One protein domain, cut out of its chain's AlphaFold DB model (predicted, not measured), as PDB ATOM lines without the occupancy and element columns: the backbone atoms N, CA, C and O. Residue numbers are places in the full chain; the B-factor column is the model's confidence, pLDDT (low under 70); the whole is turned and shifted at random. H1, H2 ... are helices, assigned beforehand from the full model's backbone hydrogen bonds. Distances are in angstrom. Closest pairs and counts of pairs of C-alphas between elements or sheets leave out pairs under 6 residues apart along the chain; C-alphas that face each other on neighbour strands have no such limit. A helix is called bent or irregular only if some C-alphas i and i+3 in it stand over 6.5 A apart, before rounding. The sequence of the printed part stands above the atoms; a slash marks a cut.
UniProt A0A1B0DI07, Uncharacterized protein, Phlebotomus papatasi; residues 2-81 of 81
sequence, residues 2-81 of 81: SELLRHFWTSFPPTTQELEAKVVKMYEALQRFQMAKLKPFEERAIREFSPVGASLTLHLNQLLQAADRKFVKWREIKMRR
ATOM      1  N   SER A   2      14.724 -31.769 -14.299       76.50
ATOM      2  CA  SER A   2      15.203 -32.995 -14.965       76.50
ATOM      3  C   SER A   2      14.344 -34.227 -14.627       76.50
ATOM      4  O   SER A   2      13.917 -34.949 -15.519       76.50
ATOM      5  N   GLU A   3      13.958 -34.399 -13.360       84.50
ATOM      6  CA  GLU A   3      13.135 -35.539 -12.934       84.50
ATOM      7  C   GLU A   3      11.684 -35.503 -13.450       84.50
ATOM      8  O   GLU A   3      11.160 -36.528 -13.872       84.50
ATOM      9  N   LEU A   4      11.056 -34.322 -13.512       87.31
ATOM     10  CA  LEU A   4       9.716 -34.131 -14.093       87.31
ATOM     11  C   LEU A   4       9.704 -34.471 -15.588       87.31
ATOM     12  O   LEU A   4       8.848 -35.223 -16.049       87.31
ATOM     13  N   LEU A   5      10.692 -33.964 -16.330       87.94
ATOM     14  CA  LEU A   5      10.873 -34.300 -17.741       87.94
ATOM     15  C   LEU A   5      11.167 -35.795 -17.919       87.94
ATOM     16  O   LEU A   5      10.579 -36.429 -18.788       87.94
ATOM     17  N   ARG A   6      12.006 -36.395 -17.068       88.94
ATOM     18  CA  ARG A   6      12.279 -37.840 -17.085       88.94
ATOM     19  C   ARG A   6      11.003 -38.658 -16.876       88.94
ATOM     20  O   ARG A   6      10.749 -39.596 -17.629       88.94
ATOM     21  N   HIS A   7      10.175 -38.306 -15.894       88.19
ATOM     22  CA  HIS A   7       8.896 -38.980 -15.657       88.19
ATOM     23  C   HIS A   7       7.920 -38.817 -16.822       88.19
ATOM     24  O   HIS A   7       7.237 -39.778 -17.179       88.19
ATOM     25  N   PHE A   8       7.892 -37.646 -17.456       91.19
ATOM     26  CA  PHE A   8       7.126 -37.438 -18.679       91.19
ATOM     27  C   PHE A   8       7.606 -38.364 -19.808       91.19
ATOM     28  O   PHE A   8       6.813 -39.143 -20.331       91.19
ATOM     29  N   TRP A   9       8.901 -38.358 -20.137       90.94
ATOM     30  CA  TRP A   9       9.446 -39.148 -21.248       90.94
ATOM     31  C   TRP A   9       9.331 -40.659 -21.030       90.94
ATOM     32  O   TRP A   9       8.978 -41.379 -21.957       90.94
ATOM     33  N   THR A  10       9.549 -41.132 -19.801       88.38
ATOM     34  CA  THR A  10       9.382 -42.554 -19.432       88.38
ATOM     35  C   THR A  10       7.929 -43.028 -19.452       88.38
ATOM     36  O   THR A  10       7.684 -44.228 -19.385       88.38
ATOM     37  N   SER A  11       6.957 -42.117 -19.544       86.94
ATOM     38  CA  SER A  11       5.544 -42.482 -19.688       86.94
ATOM     39  C   SER A  11       5.153 -42.773 -21.148       86.94
ATOM     40  O   SER A  11       4.020 -43.173 -21.404       86.94
ATOM     41  N   PHE A  12       6.076 -42.608 -22.106       86.38
ATOM     42  CA  PHE A  12       5.867 -42.960 -23.510       86.38
ATOM     43  C   PHE A  12       6.605 -44.250 -23.909       86.38
ATOM     44  O   PHE A  12       7.760 -44.424 -23.520       86.38
ATOM     45  N   PRO A  13       6.007 -45.087 -24.781       85.06
ATOM     46  CA  PRO A  13       4.628 -44.999 -25.271       85.06
ATOM     47  C   PRO A  13       3.618 -45.422 -24.185       85.06
ATOM     48  O   PRO A  13       3.857 -46.417 -23.503       85.06
ATOM     49  N   PRO A  14       2.485 -44.717 -24.021       84.50
ATOM     50  CA  PRO A  14       1.452 -45.156 -23.095       84.50
ATOM     51  C   PRO A  14       0.669 -46.306 -23.733       84.50
ATOM     52  O   PRO A  14      -0.101 -46.106 -24.669       84.50
ATOM     53  N   THR A  15       0.929 -47.525 -23.269       85.56
ATOM     54  CA  THR A  15       0.309 -48.757 -23.784       85.56
ATOM     55  C   THR A  15      -0.922 -49.194 -22.989       85.56
ATOM     56  O   THR A  15      -1.647 -50.074 -23.442       85.56
ATOM     57  N   THR A  16      -1.176 -48.580 -21.829       87.38
ATOM     58  CA  THR A  16      -2.322 -48.862 -20.949       87.38
ATOM     59  C   THR A  16      -3.028 -47.567 -20.546       87.38
ATOM     60  O   THR A  16      -2.414 -46.497 -20.571       87.38
ATOM     61  N   GLN A  17      -4.298 -47.646 -20.127       86.06
ATOM     62  CA  GLN A  17      -5.056 -46.471 -19.668       86.06
ATOM     63  C   GLN A  17      -4.391 -45.768 -18.475       86.06
ATOM     64  O   GLN A  17      -4.407 -44.537 -18.404       86.06
ATOM     65  N   GLU A  18      -3.746 -46.506 -17.565       86.69
ATOM     66  CA  GLU A  18      -3.019 -45.904 -16.442       86.69
ATOM     67  C   GLU A  18      -1.815 -45.089 -16.925       86.69
ATOM     68  O   GLU A  18      -1.548 -43.999 -16.411       86.69
ATOM     69  N   LEU A  19      -1.096 -45.585 -17.938       86.56
ATOM     70  CA  LEU A  19       0.016 -44.856 -18.542       86.56
ATOM     71  C   LEU A  19      -0.470 -43.614 -19.291       86.56
ATOM     72  O   LEU A  19       0.187 -42.576 -19.220       86.56
ATOM     73  N   GLU A  20      -1.632 -43.666 -19.942       89.69
ATOM     74  CA  GLU A  20      -2.232 -42.482 -20.566       89.69
ATOM     75  C   GLU A  20      -2.585 -41.407 -19.531       89.69
ATOM     76  O   GLU A  20      -2.203 -40.245 -19.692       89.69
ATOM     77  N   ALA A  21      -3.258 -41.787 -18.440       91.00
ATOM     78  CA  ALA A  21      -3.580 -40.869 -17.347       91.00
ATOM     79  C   ALA A  21      -2.308 -40.271 -16.723       91.00
ATOM     80  O   ALA A  21      -2.249 -39.076 -16.416       91.00
ATOM     81  N   LYS A  22      -1.250 -41.080 -16.595       91.31
ATOM     82  CA  LYS A  22       0.064 -40.628 -16.131       91.31
ATOM     83  C   LYS A  22       0.693 -39.613 -17.087       91.31
ATOM     84  O   LYS A  22       1.183 -38.591 -16.614       91.31
ATOM     85  N   VAL A  23       0.663 -39.853 -18.402       92.25
ATOM     86  CA  VAL A  23       1.172 -38.913 -19.417       92.25
ATOM     87  C   VAL A  23       0.459 -37.562 -19.315       92.25
ATOM     88  O   VAL A  23       1.131 -36.531 -19.281       92.25
ATOM     89  N   VAL A  24      -0.875 -37.561 -19.204       93.62
ATOM     90  CA  VAL A  24      -1.676 -36.333 -19.041       93.62
ATOM     91  C   VAL A  24      -1.279 -35.589 -17.768       93.62
ATOM     92  O   VAL A  24      -0.898 -34.421 -17.833       93.62
ATOM     93  N   LYS A  25      -1.248 -36.282 -16.625       94.12
ATOM     94  CA  LYS A  25      -0.866 -35.687 -15.337       94.12
ATOM     95  C   LYS A  25       0.557 -35.118 -15.347       94.12
ATOM     96  O   LYS A  25       0.817 -34.069 -14.760       94.12
ATOM     97  N   MET A  26       1.502 -35.803 -15.996       93.69
ATOM     98  CA  MET A  26       2.883 -35.320 -16.115       93.69
ATOM     99  C   MET A  26       2.979 -34.095 -17.026       93.69
ATOM    100  O   MET A  26       3.715 -33.163 -16.705       93.69
ATOM    101  N   TYR A  27       2.221 -34.058 -18.123       94.44
ATOM    102  CA  TYR A  27       2.148 -32.885 -18.989       94.44
ATOM    103  C   TYR A  27       1.575 -31.663 -18.252       94.44
ATOM    104  O   TYR A  27       2.179 -30.593 -18.282       94.44
ATOM    105  N   GLU A  28       0.480 -31.825 -17.507       95.06
ATOM    106  CA  GLU A  28      -0.098 -30.753 -16.682       95.06
ATOM    107  C   GLU A  28       0.892 -30.230 -15.633       95.06
ATOM    108  O   GLU A  28       1.011 -29.020 -15.419       95.06
ATOM    109  N   ALA A  29       1.658 -31.126 -15.004       94.44
ATOM    110  CA  ALA A  29       2.696 -30.742 -14.056       94.44
ATOM    111  C   ALA A  29       3.819 -29.918 -14.717       94.44
ATOM    112  O   ALA A  29       4.303 -28.955 -14.114       94.44
ATOM    113  N   LEU A  30       4.208 -30.250 -15.956       93.81
ATOM    114  CA  LEU A  30       5.176 -29.469 -16.737       93.81
ATOM    115  C   LEU A  30       4.640 -28.072 -17.070       93.81
ATOM    116  O   LEU A  30       5.351 -27.090 -16.849       93.81
ATOM    117  N   GLN A  31       3.385 -27.968 -17.518       94.31
ATOM    118  CA  GLN A  31       2.736 -26.683 -17.807       94.31
ATOM    119  C   GLN A  31       2.652 -25.805 -16.553       94.31
ATOM    120  O   GLN A  31       3.039 -24.634 -16.563       94.31
ATOM    121  N   ARG A  32       2.241 -26.391 -15.421       95.00
ATOM    122  CA  ARG A  32       2.189 -25.679 -14.139       95.00
ATOM    123  C   ARG A  32       3.568 -25.200 -13.695       95.00
ATOM    124  O   ARG A  32       3.688 -24.073 -13.220       95.00
ATOM    125  N   PHE A  33       4.609 -26.019 -13.847       92.75
ATOM    126  CA  PHE A  33       5.979 -25.603 -13.545       92.75
ATOM    127  C   PHE A  33       6.421 -24.433 -14.437       92.75
ATOM    128  O   PHE A  33       6.985 -23.459 -13.932       92.75
ATOM    129  N   GLN A  34       6.138 -24.508 -15.741       93.25
ATOM    130  CA  GLN A  34       6.487 -23.456 -16.692       93.25
ATOM    131  C   GLN A  34       5.848 -22.119 -16.299       93.25
ATOM    132  O   GLN A  34       6.540 -21.107 -16.213       93.25
ATOM    133  N   MET A  35       4.549 -22.121 -15.998       94.19
ATOM    134  CA  MET A  35       3.823 -20.901 -15.645       94.19
ATOM    135  C   MET A  35       4.190 -20.364 -14.260       94.19
ATOM    136  O   MET A  35       4.407 -19.168 -14.109       94.19
ATOM    137  N   ALA A  36       4.265 -21.228 -13.246       94.12
ATOM    138  CA  ALA A  36       4.426 -20.787 -11.861       94.12
ATOM    139  C   ALA A  36       5.880 -20.481 -11.476       94.12
ATOM    140  O   ALA A  36       6.114 -19.757 -10.511       94.12
ATOM    141  N   LYS A  37       6.862 -21.073 -12.170       91.75
ATOM    142  CA  LYS A  37       8.281 -20.959 -11.796       91.75
ATOM    143  C   LYS A  37       9.152 -20.431 -12.923       91.75
ATOM    144  O   LYS A  37       9.904 -19.491 -12.686       91.75
ATOM    145  N   LEU A  38       9.060 -21.015 -14.121       92.06
ATOM    146  CA  LEU A  38       9.976 -20.662 -15.208       92.06
ATOM    147  C   LEU A  38       9.727 -19.251 -15.741       92.06
ATOM    148  O   LEU A  38      10.673 -18.478 -15.802       92.06
ATOM    149  N   LYS A  39       8.476 -18.897 -16.059       92.38
ATOM    150  CA  LYS A  39       8.136 -17.558 -16.565       92.38
ATOM    151  C   LYS A  39       8.540 -16.431 -15.599       92.38
ATOM    152  O   LYS A  39       9.295 -15.560 -16.018       92.38
ATOM    153  N   PRO A  40       8.183 -16.473 -14.298       94.12
ATOM    154  CA  PRO A  40       8.629 -15.444 -13.357       94.12
ATOM    155  C   PRO A  40      10.153 -15.378 -13.203       94.12
ATOM    156  O   PRO A  40      10.706 -14.316 -12.933       94.12
ATOM    157  N   PHE A  41      10.845 -16.516 -13.315       92.06
ATOM    158  CA  PHE A  41      12.304 -16.540 -13.287       92.06
ATOM    159  C   PHE A  41      12.905 -15.909 -14.548       92.06
ATOM    160  O   PHE A  41      13.822 -15.109 -14.425       92.06
ATOM    161  N   GLU A  42      12.372 -16.223 -15.727       91.56
ATOM    162  CA  GLU A  42      12.787 -15.649 -17.011       91.56
ATOM    163  C   GLU A  42      12.609 -14.128 -17.035       91.56
ATOM    164  O   GLU A  42      13.542 -13.407 -17.378       91.56
ATOM    165  N   GLU A  43      11.457 -13.628 -16.583       92.31
ATOM    166  CA  GLU A  43      11.175 -12.191 -16.483       92.31
ATOM    167  C   GLU A  43      12.180 -11.470 -15.570       92.31
ATOM    168  O   GLU A  43      12.722 -10.424 -15.938       92.31
ATOM    169  N   ARG A  44      12.482 -12.048 -14.397       92.56
ATOM    170  CA  ARG A  44      13.511 -11.512 -13.491       92.56
ATOM    171  C   ARG A  44      14.901 -11.574 -14.113       92.56
ATOM    172  O   ARG A  44      15.626 -10.588 -14.069       92.56
ATOM    173  N   ALA A  45      15.253 -12.700 -14.728       89.88
ATOM    174  CA  ALA A  45      16.561 -12.906 -15.334       89.88
ATOM    175  C   ALA A  45      16.822 -11.907 -16.468       89.88
ATOM    176  O   ALA A  45      17.892 -11.307 -16.519       89.88
ATOM    177  N   ILE A  46      15.838 -11.683 -17.344       90.38
ATOM    178  CA  ILE A  46      15.914 -10.681 -18.413       90.38
ATOM    179  C   ILE A  46      16.108  -9.285 -17.824       90.38
ATOM    180  O   ILE A  46      16.949  -8.536 -18.312       90.38
ATOM    181  N   ARG A  47      15.364  -8.933 -16.770       91.38
ATOM    182  CA  ARG A  47      15.452  -7.607 -16.148       91.38
ATOM    183  C   ARG A  47      16.801  -7.355 -15.474       91.38
ATOM    184  O   ARG A  47      17.333  -6.257 -15.589       91.38
ATOM    185  N   GLU A  48      17.326  -8.341 -14.755       90.50
ATOM    186  CA  GLU A  48      18.518  -8.189 -13.910       90.50
ATOM    187  C   GLU A  48      19.828  -8.452 -14.661       90.50
ATOM    188  O   GLU A  48      20.859  -7.880 -14.317       90.50
ATOM    189  N   PHE A  49      19.794  -9.282 -15.706       86.62
ATOM    190  CA  PHE A  49      20.990  -9.763 -16.404       86.62
ATOM    191  C   PHE A  49      20.913  -9.559 -17.921       86.62
ATOM    192  O   PHE A  49      21.523 -10.313 -18.684       86.62
ATOM    193  N   SER A  50      20.149  -8.563 -18.389       76.75
ATOM    194  CA  SER A  50      20.093  -8.211 -19.813       76.75
ATOM    195  C   SER A  50      21.500  -7.913 -20.354       76.75
ATOM    196  O   SER A  50      22.228  -7.145 -19.721       76.75
ATOM    197  N   PRO A  51      21.915  -8.489 -21.503       71.12
ATOM    198  CA  PRO A  51      21.125  -9.283 -22.459       71.12
ATOM    199  C   PRO A  51      21.176 -10.813 -22.246       71.12
ATOM    200  O   PRO A  51      20.459 -11.554 -22.916       71.12
ATOM    201  N   VAL A  52      22.014 -11.309 -21.332       82.12
ATOM    202  CA  VAL A  52      22.267 -12.749 -21.113       82.12
ATOM    203  C   VAL A  52      21.098 -13.444 -20.403       82.12
ATOM    204  O   VAL A  52      20.900 -14.642 -20.569       82.12
ATOM    205  N   GLY A  53      20.268 -12.705 -19.667       79.44
ATOM    206  CA  GLY A  53      19.136 -13.245 -18.911       79.44
ATOM    207  C   GLY A  53      18.197 -14.155 -19.711       79.44
ATOM    208  O   GLY A  53      17.749 -15.176 -19.195       79.44
ATOM    209  N   ALA A  54      17.964 -13.842 -20.990       78.31
ATOM    210  CA  ALA A  54      17.126 -14.652 -21.879       78.31
ATOM    211  C   ALA A  54      17.772 -15.993 -22.281       78.31
ATOM    212  O   ALA A  54      17.071 -16.969 -22.552       78.31
ATOM    213  N   SER A  55      19.106 -16.078 -22.331       86.62
ATOM    214  CA  SER A  55      19.793 -17.324 -22.694       86.62
ATOM    215  C   SER A  55      19.824 -18.332 -21.540       86.62
ATOM    216  O   SER A  55      19.911 -19.535 -21.788       86.62
ATOM    217  N   LEU A  56      19.661 -17.870 -20.292       87.62
ATOM    218  CA  LEU A  56      19.676 -18.711 -19.088       87.62
ATOM    219  C   LEU A  56      18.521 -19.720 -19.043       87.62
ATOM    220  O   LEU A  56      18.669 -20.818 -18.507       87.62
ATOM    221  N   THR A  57      17.368 -19.374 -19.616       90.44
ATOM    222  CA  THR A  57      16.175 -20.235 -19.656       90.44
ATOM    223  C   THR A  57      16.001 -20.959 -20.989       90.44
ATOM    224  O   THR A  57      15.180 -21.876 -21.080       90.44
ATOM    225  N   LEU A  58      16.794 -20.609 -22.011       90.62
ATOM    226  CA  LEU A  58      16.643 -21.085 -23.388       90.62
ATOM    227  C   LEU A  58      16.578 -22.612 -23.482       90.62
ATOM    228  O   LEU A  58      15.638 -23.160 -24.058       90.62
ATOM    229  N   HIS A  59      17.545 -23.310 -22.882       90.31
ATOM    230  CA  HIS A  59      17.591 -24.770 -22.951       90.31
ATOM    231  C   HIS A  59      16.380 -25.420 -22.268       90.31
ATOM    232  O   HIS A  59      15.801 -26.382 -22.776       90.31
ATOM    233  N   LEU A  60      15.935 -24.862 -21.140       90.44
ATOM    234  CA  LEU A  60      14.770 -25.376 -20.424       90.44
ATOM    235  C   LEU A  60      13.483 -25.194 -21.238       90.44
ATOM    236  O   LEU A  60      12.656 -26.105 -21.297       90.44
ATOM    237  N   ASN A  61      13.344 -24.050 -21.910       92.25
ATOM    238  CA  ASN A  61      12.246 -23.784 -22.832       92.25
ATOM    239  C   ASN A  61      12.258 -24.747 -24.029       92.25
ATOM    240  O   ASN A  61      11.203 -25.252 -24.408       92.25
ATOM    241  N   GLN A  62      13.429 -25.069 -24.587       94.19
ATOM    242  CA  GLN A  62      13.550 -26.059 -25.667       94.19
ATOM    243  C   GLN A  62      13.087 -27.454 -25.224       94.19
ATOM    244  O   GLN A  62      12.341 -28.116 -25.949       94.19
ATOM    245  N   LEU A  63      13.476 -27.895 -24.022       93.06
ATOM    246  CA  LEU A  63      13.041 -29.183 -23.471       93.06
ATOM    247  C   LEU A  63      11.522 -29.232 -23.245       93.06
ATOM    248  O   LEU A  63      10.882 -30.237 -23.558       93.06
ATOM    249  N   LEU A  64      10.940 -28.142 -22.739       93.44
ATOM    250  CA  LEU A  64       9.493 -28.012 -22.559       93.44
ATOM    251  C   LEU A  64       8.741 -28.025 -23.894       93.44
ATOM    252  O   LEU A  64       7.748 -28.736 -24.022       93.44
ATOM    253  N   GLN A  65       9.240 -27.318 -24.911       94.75
ATOM    254  CA  GLN A  65       8.661 -27.355 -26.257       94.75
ATOM    255  C   GLN A  65       8.732 -28.754 -26.882       94.75
ATOM    256  O   GLN A  65       7.795 -29.176 -27.558       94.75
ATOM    257  N   ALA A  66       9.820 -29.497 -26.667       95.19
ATOM    258  CA  ALA A  66       9.929 -30.873 -27.146       95.19
ATOM    259  C   ALA A  66       8.888 -31.790 -26.481       95.19
ATOM    260  O   ALA A  66       8.248 -32.594 -27.166       95.19
ATOM    261  N   ALA A  67       8.685 -31.641 -25.166       93.62
ATOM    262  CA  ALA A  67       7.650 -32.362 -24.433       93.62
ATOM    263  C   ALA A  67       6.241 -32.003 -24.937       93.62
ATOM    264  O   ALA A  67       5.424 -32.894 -25.175       93.62
ATOM    265  N   ASP A  68       5.985 -30.719 -25.189       94.75
ATOM    266  CA  ASP A  68       4.714 -30.225 -25.720       94.75
ATOM    267  C   ASP A  68       4.375 -30.828 -27.087       94.75
ATOM    268  O   ASP A  68       3.339 -31.477 -27.247       94.75
ATOM    269  N   ARG A  69       5.311 -30.754 -28.042       95.62
ATOM    270  CA  ARG A  69       5.154 -31.363 -29.374       95.62
ATOM    271  C   ARG A  69       4.868 -32.861 -29.287       95.62
ATOM    272  O   ARG A  69       4.032 -33.376 -30.031       95.62
ATOM    273  N   LYS A  70       5.556 -33.576 -28.388       95.12
ATOM    274  CA  LYS A  70       5.340 -35.014 -28.187       95.12
ATOM    275  C   LYS A  70       3.929 -35.300 -27.674       95.12
ATOM    276  O   LYS A  70       3.283 -36.214 -28.191       95.12
ATOM    277  N   PHE A  71       3.465 -34.536 -26.686       94.25
ATOM    278  CA  PHE A  71       2.142 -34.704 -26.092       94.25
ATOM    279  C   PHE A  71       1.024 -34.380 -27.086       94.25
ATOM    280  O   PHE A  71       0.115 -35.191 -27.253       94.25
ATOM    281  N   VAL A  72       1.116 -33.249 -27.795       94.75
ATOM    282  CA  VAL A  72       0.119 -32.835 -28.796       94.75
ATOM    283  C   VAL A  72      -0.018 -33.890 -29.889       94.75
ATOM    284  O   VAL A  72      -1.127 -34.364 -30.130       94.75
ATOM    285  N   LYS A  73       1.101 -34.352 -30.465       94.44
ATOM    286  CA  LYS A  73       1.090 -35.405 -31.492       94.44
ATOM    287  C   LYS A  73       0.444 -36.697 -30.992       94.44
ATOM    288  O   LYS A  73      -0.322 -37.330 -31.713       94.44
ATOM    289  N   TRP A  74       0.758 -37.118 -29.767       93.19
ATOM    290  CA  TRP A  74       0.134 -38.303 -29.175       93.19
ATOM    291  C   TRP A  74      -1.378 -38.115 -28.979       93.19
ATOM    292  O   TRP A  74      -2.153 -38.990 -29.362       93.19
ATOM    293  N   ARG A  75      -1.801 -36.960 -28.453       91.06
ATOM    294  CA  ARG A  75      -3.214 -36.629 -28.231       91.06
ATOM    295  C   ARG A  75      -4.004 -36.590 -29.540       91.06
ATOM    296  O   ARG A  75      -5.113 -37.106 -29.584       91.06
ATOM    297  N   GLU A  76      -3.435 -36.034 -30.607       93.06
ATOM    298  CA  GLU A  76      -4.044 -36.030 -31.944       93.06
ATOM    299  C   GLU A  76      -4.236 -37.444 -32.498       93.06
ATOM    300  O   GLU A  76      -5.304 -37.757 -33.017       93.06
ATOM    301  N   ILE A  77      -3.227 -38.315 -32.368       89.62
ATOM    302  CA  ILE A  77      -3.332 -39.718 -32.795       89.62
ATOM    303  C   ILE A  77      -4.426 -40.436 -32.001       89.62
ATOM    304  O   ILE A  77      -5.179 -41.210 -32.585       89.62
ATOM    305  N   LYS A  78      -4.531 -40.170 -30.694       85.25
ATOM    306  CA  LYS A  78      -5.575 -40.745 -29.842       85.25
ATOM    307  C   LYS A  78      -6.974 -40.278 -30.253       85.25
ATOM    308  O   LYS A  78      -7.851 -41.111 -30.366       85.25
ATOM    309  N   MET A  79      -7.170 -38.984 -30.511       83.62
ATOM    310  CA  MET A  79      -8.477 -38.433 -30.915       83.62
ATOM    311  C   MET A  79      -8.951 -38.910 -32.299       83.62
ATOM    312  O   MET A  79     -10.124 -38.764 -32.622       83.62
ATOM    313  N   ARG A  80      -8.044 -39.423 -33.139       83.06
ATOM    314  CA  ARG A  80      -8.374 -39.993 -34.458       83.06
ATOM    315  C   ARG A  80      -8.703 -41.490 -34.418       83.06
ATOM    316  O   ARG A  80      -9.120 -42.013 -35.449       83.06
ATOM    317  N   ARG A  81      -8.430 -42.174 -33.306       63.09
ATOM    318  CA  ARG A  81      -8.743 -43.595 -33.094       63.09
ATOM    319  C   ARG A  81     -10.068 -43.727 -32.365       63.09
ATOM    320  O   ARG A  81     -10.780 -44.696 -32.691       63.09
TER     321      ARG A  81
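What this domain is: This is residues 2 to 81 of the 81 residues of an uncharacterized protein of Phlebotomus papatasi (UniProt A0A1B0DI07). The domain is a long, narrow helical hairpin: the longest helix, H2, runs out along the rod and H3 folds back beside it, with a tight turn at residues 50 and 51. The short helix H1 packs on the side of this hairpin, touching both H2a, the first arm of the bent H2, and H3. The turn, residues 47 to 52, sticks out at one end, and residues 76 to 81 stick out at the other. The printed part has 80 residues, with three named helices in the order H1, H2, H3 and no named strand; the class is all helix. It is loose, with a radius of gyration of the C-alphas of 14.9 A, and spans 47 by 21 by 16 A.

Where its parts are: H2 covers residues 17 to 49. By its hydrogen bonds it was assigned as one helix, but it is bent: C-alphas 36 and 39 are 6.8 A apart. Its arm H2a, residues 17 to 36, begins with C-alpha 17 at (-5.056, -46.471, -19.668) and measures 28.5 A from first to last C-alpha; its arm H2b, residues 39 to 49, measures 15.0 A. H3, residues 52 to 79, measures 41.2 A and ends with C-alpha 79 at (-8.477, -38.433, -30.915). H3 is irregular, with C-alphas 56 and 59 at 7.5 A, and has a kink of 39 degrees near residue 60. H1, residues 2 to 10, measures 12.1 A and begins with C-alpha 2 at (15.203, -32.995, -14.965).

How they stand to each other: The lines of H2a and H2b stand at a shallow tilt of 34 degrees, only just short of steep. H2b and H3 form a helical hairpin, running opposite ways at a shallow tilt of 21 degrees; H3 touches H2b with residues 52 to 57 alone, and the closest C-alphas, of Ile 46 and Gly 53, are 4.1 A apart. Farther along, residues 23 to 30 of H2a touch residues 64 to 71 of H3, opposite ways at a shallow tilt of 29 degrees, the closest C-alphas being those of Tyr 27 and Phe 71, 7.3 A apart. H1 and H2a are also a helical hairpin, at a shallow tilt of 28 degrees; their closest C-alphas, of Phe 8 and Met 26, are 5.4 A apart. H1 touches H3 and runs the same way at a shallow tilt of 20 degrees, closest at the C-alphas of Leu 5 and Ala 67, 7.7 A apart. H1 and H2b are apart. Each O i to N i+4 pair is within hydrogen-bond range in H1, H2a and H2b; in H3, 20 of 24 are.

The domain as a whole: The two C-alphas farthest apart, of Glu 48 and Arg 81, are 48.6 A apart. The printed part has no cut. The link from H1 to H2 is short, with 6 residues, and the link from H2 to H3 is tight, with 2. The mean pLDDT of the printed part is 89.6, and residue 81, the chain's last, is the one printed residue under 70.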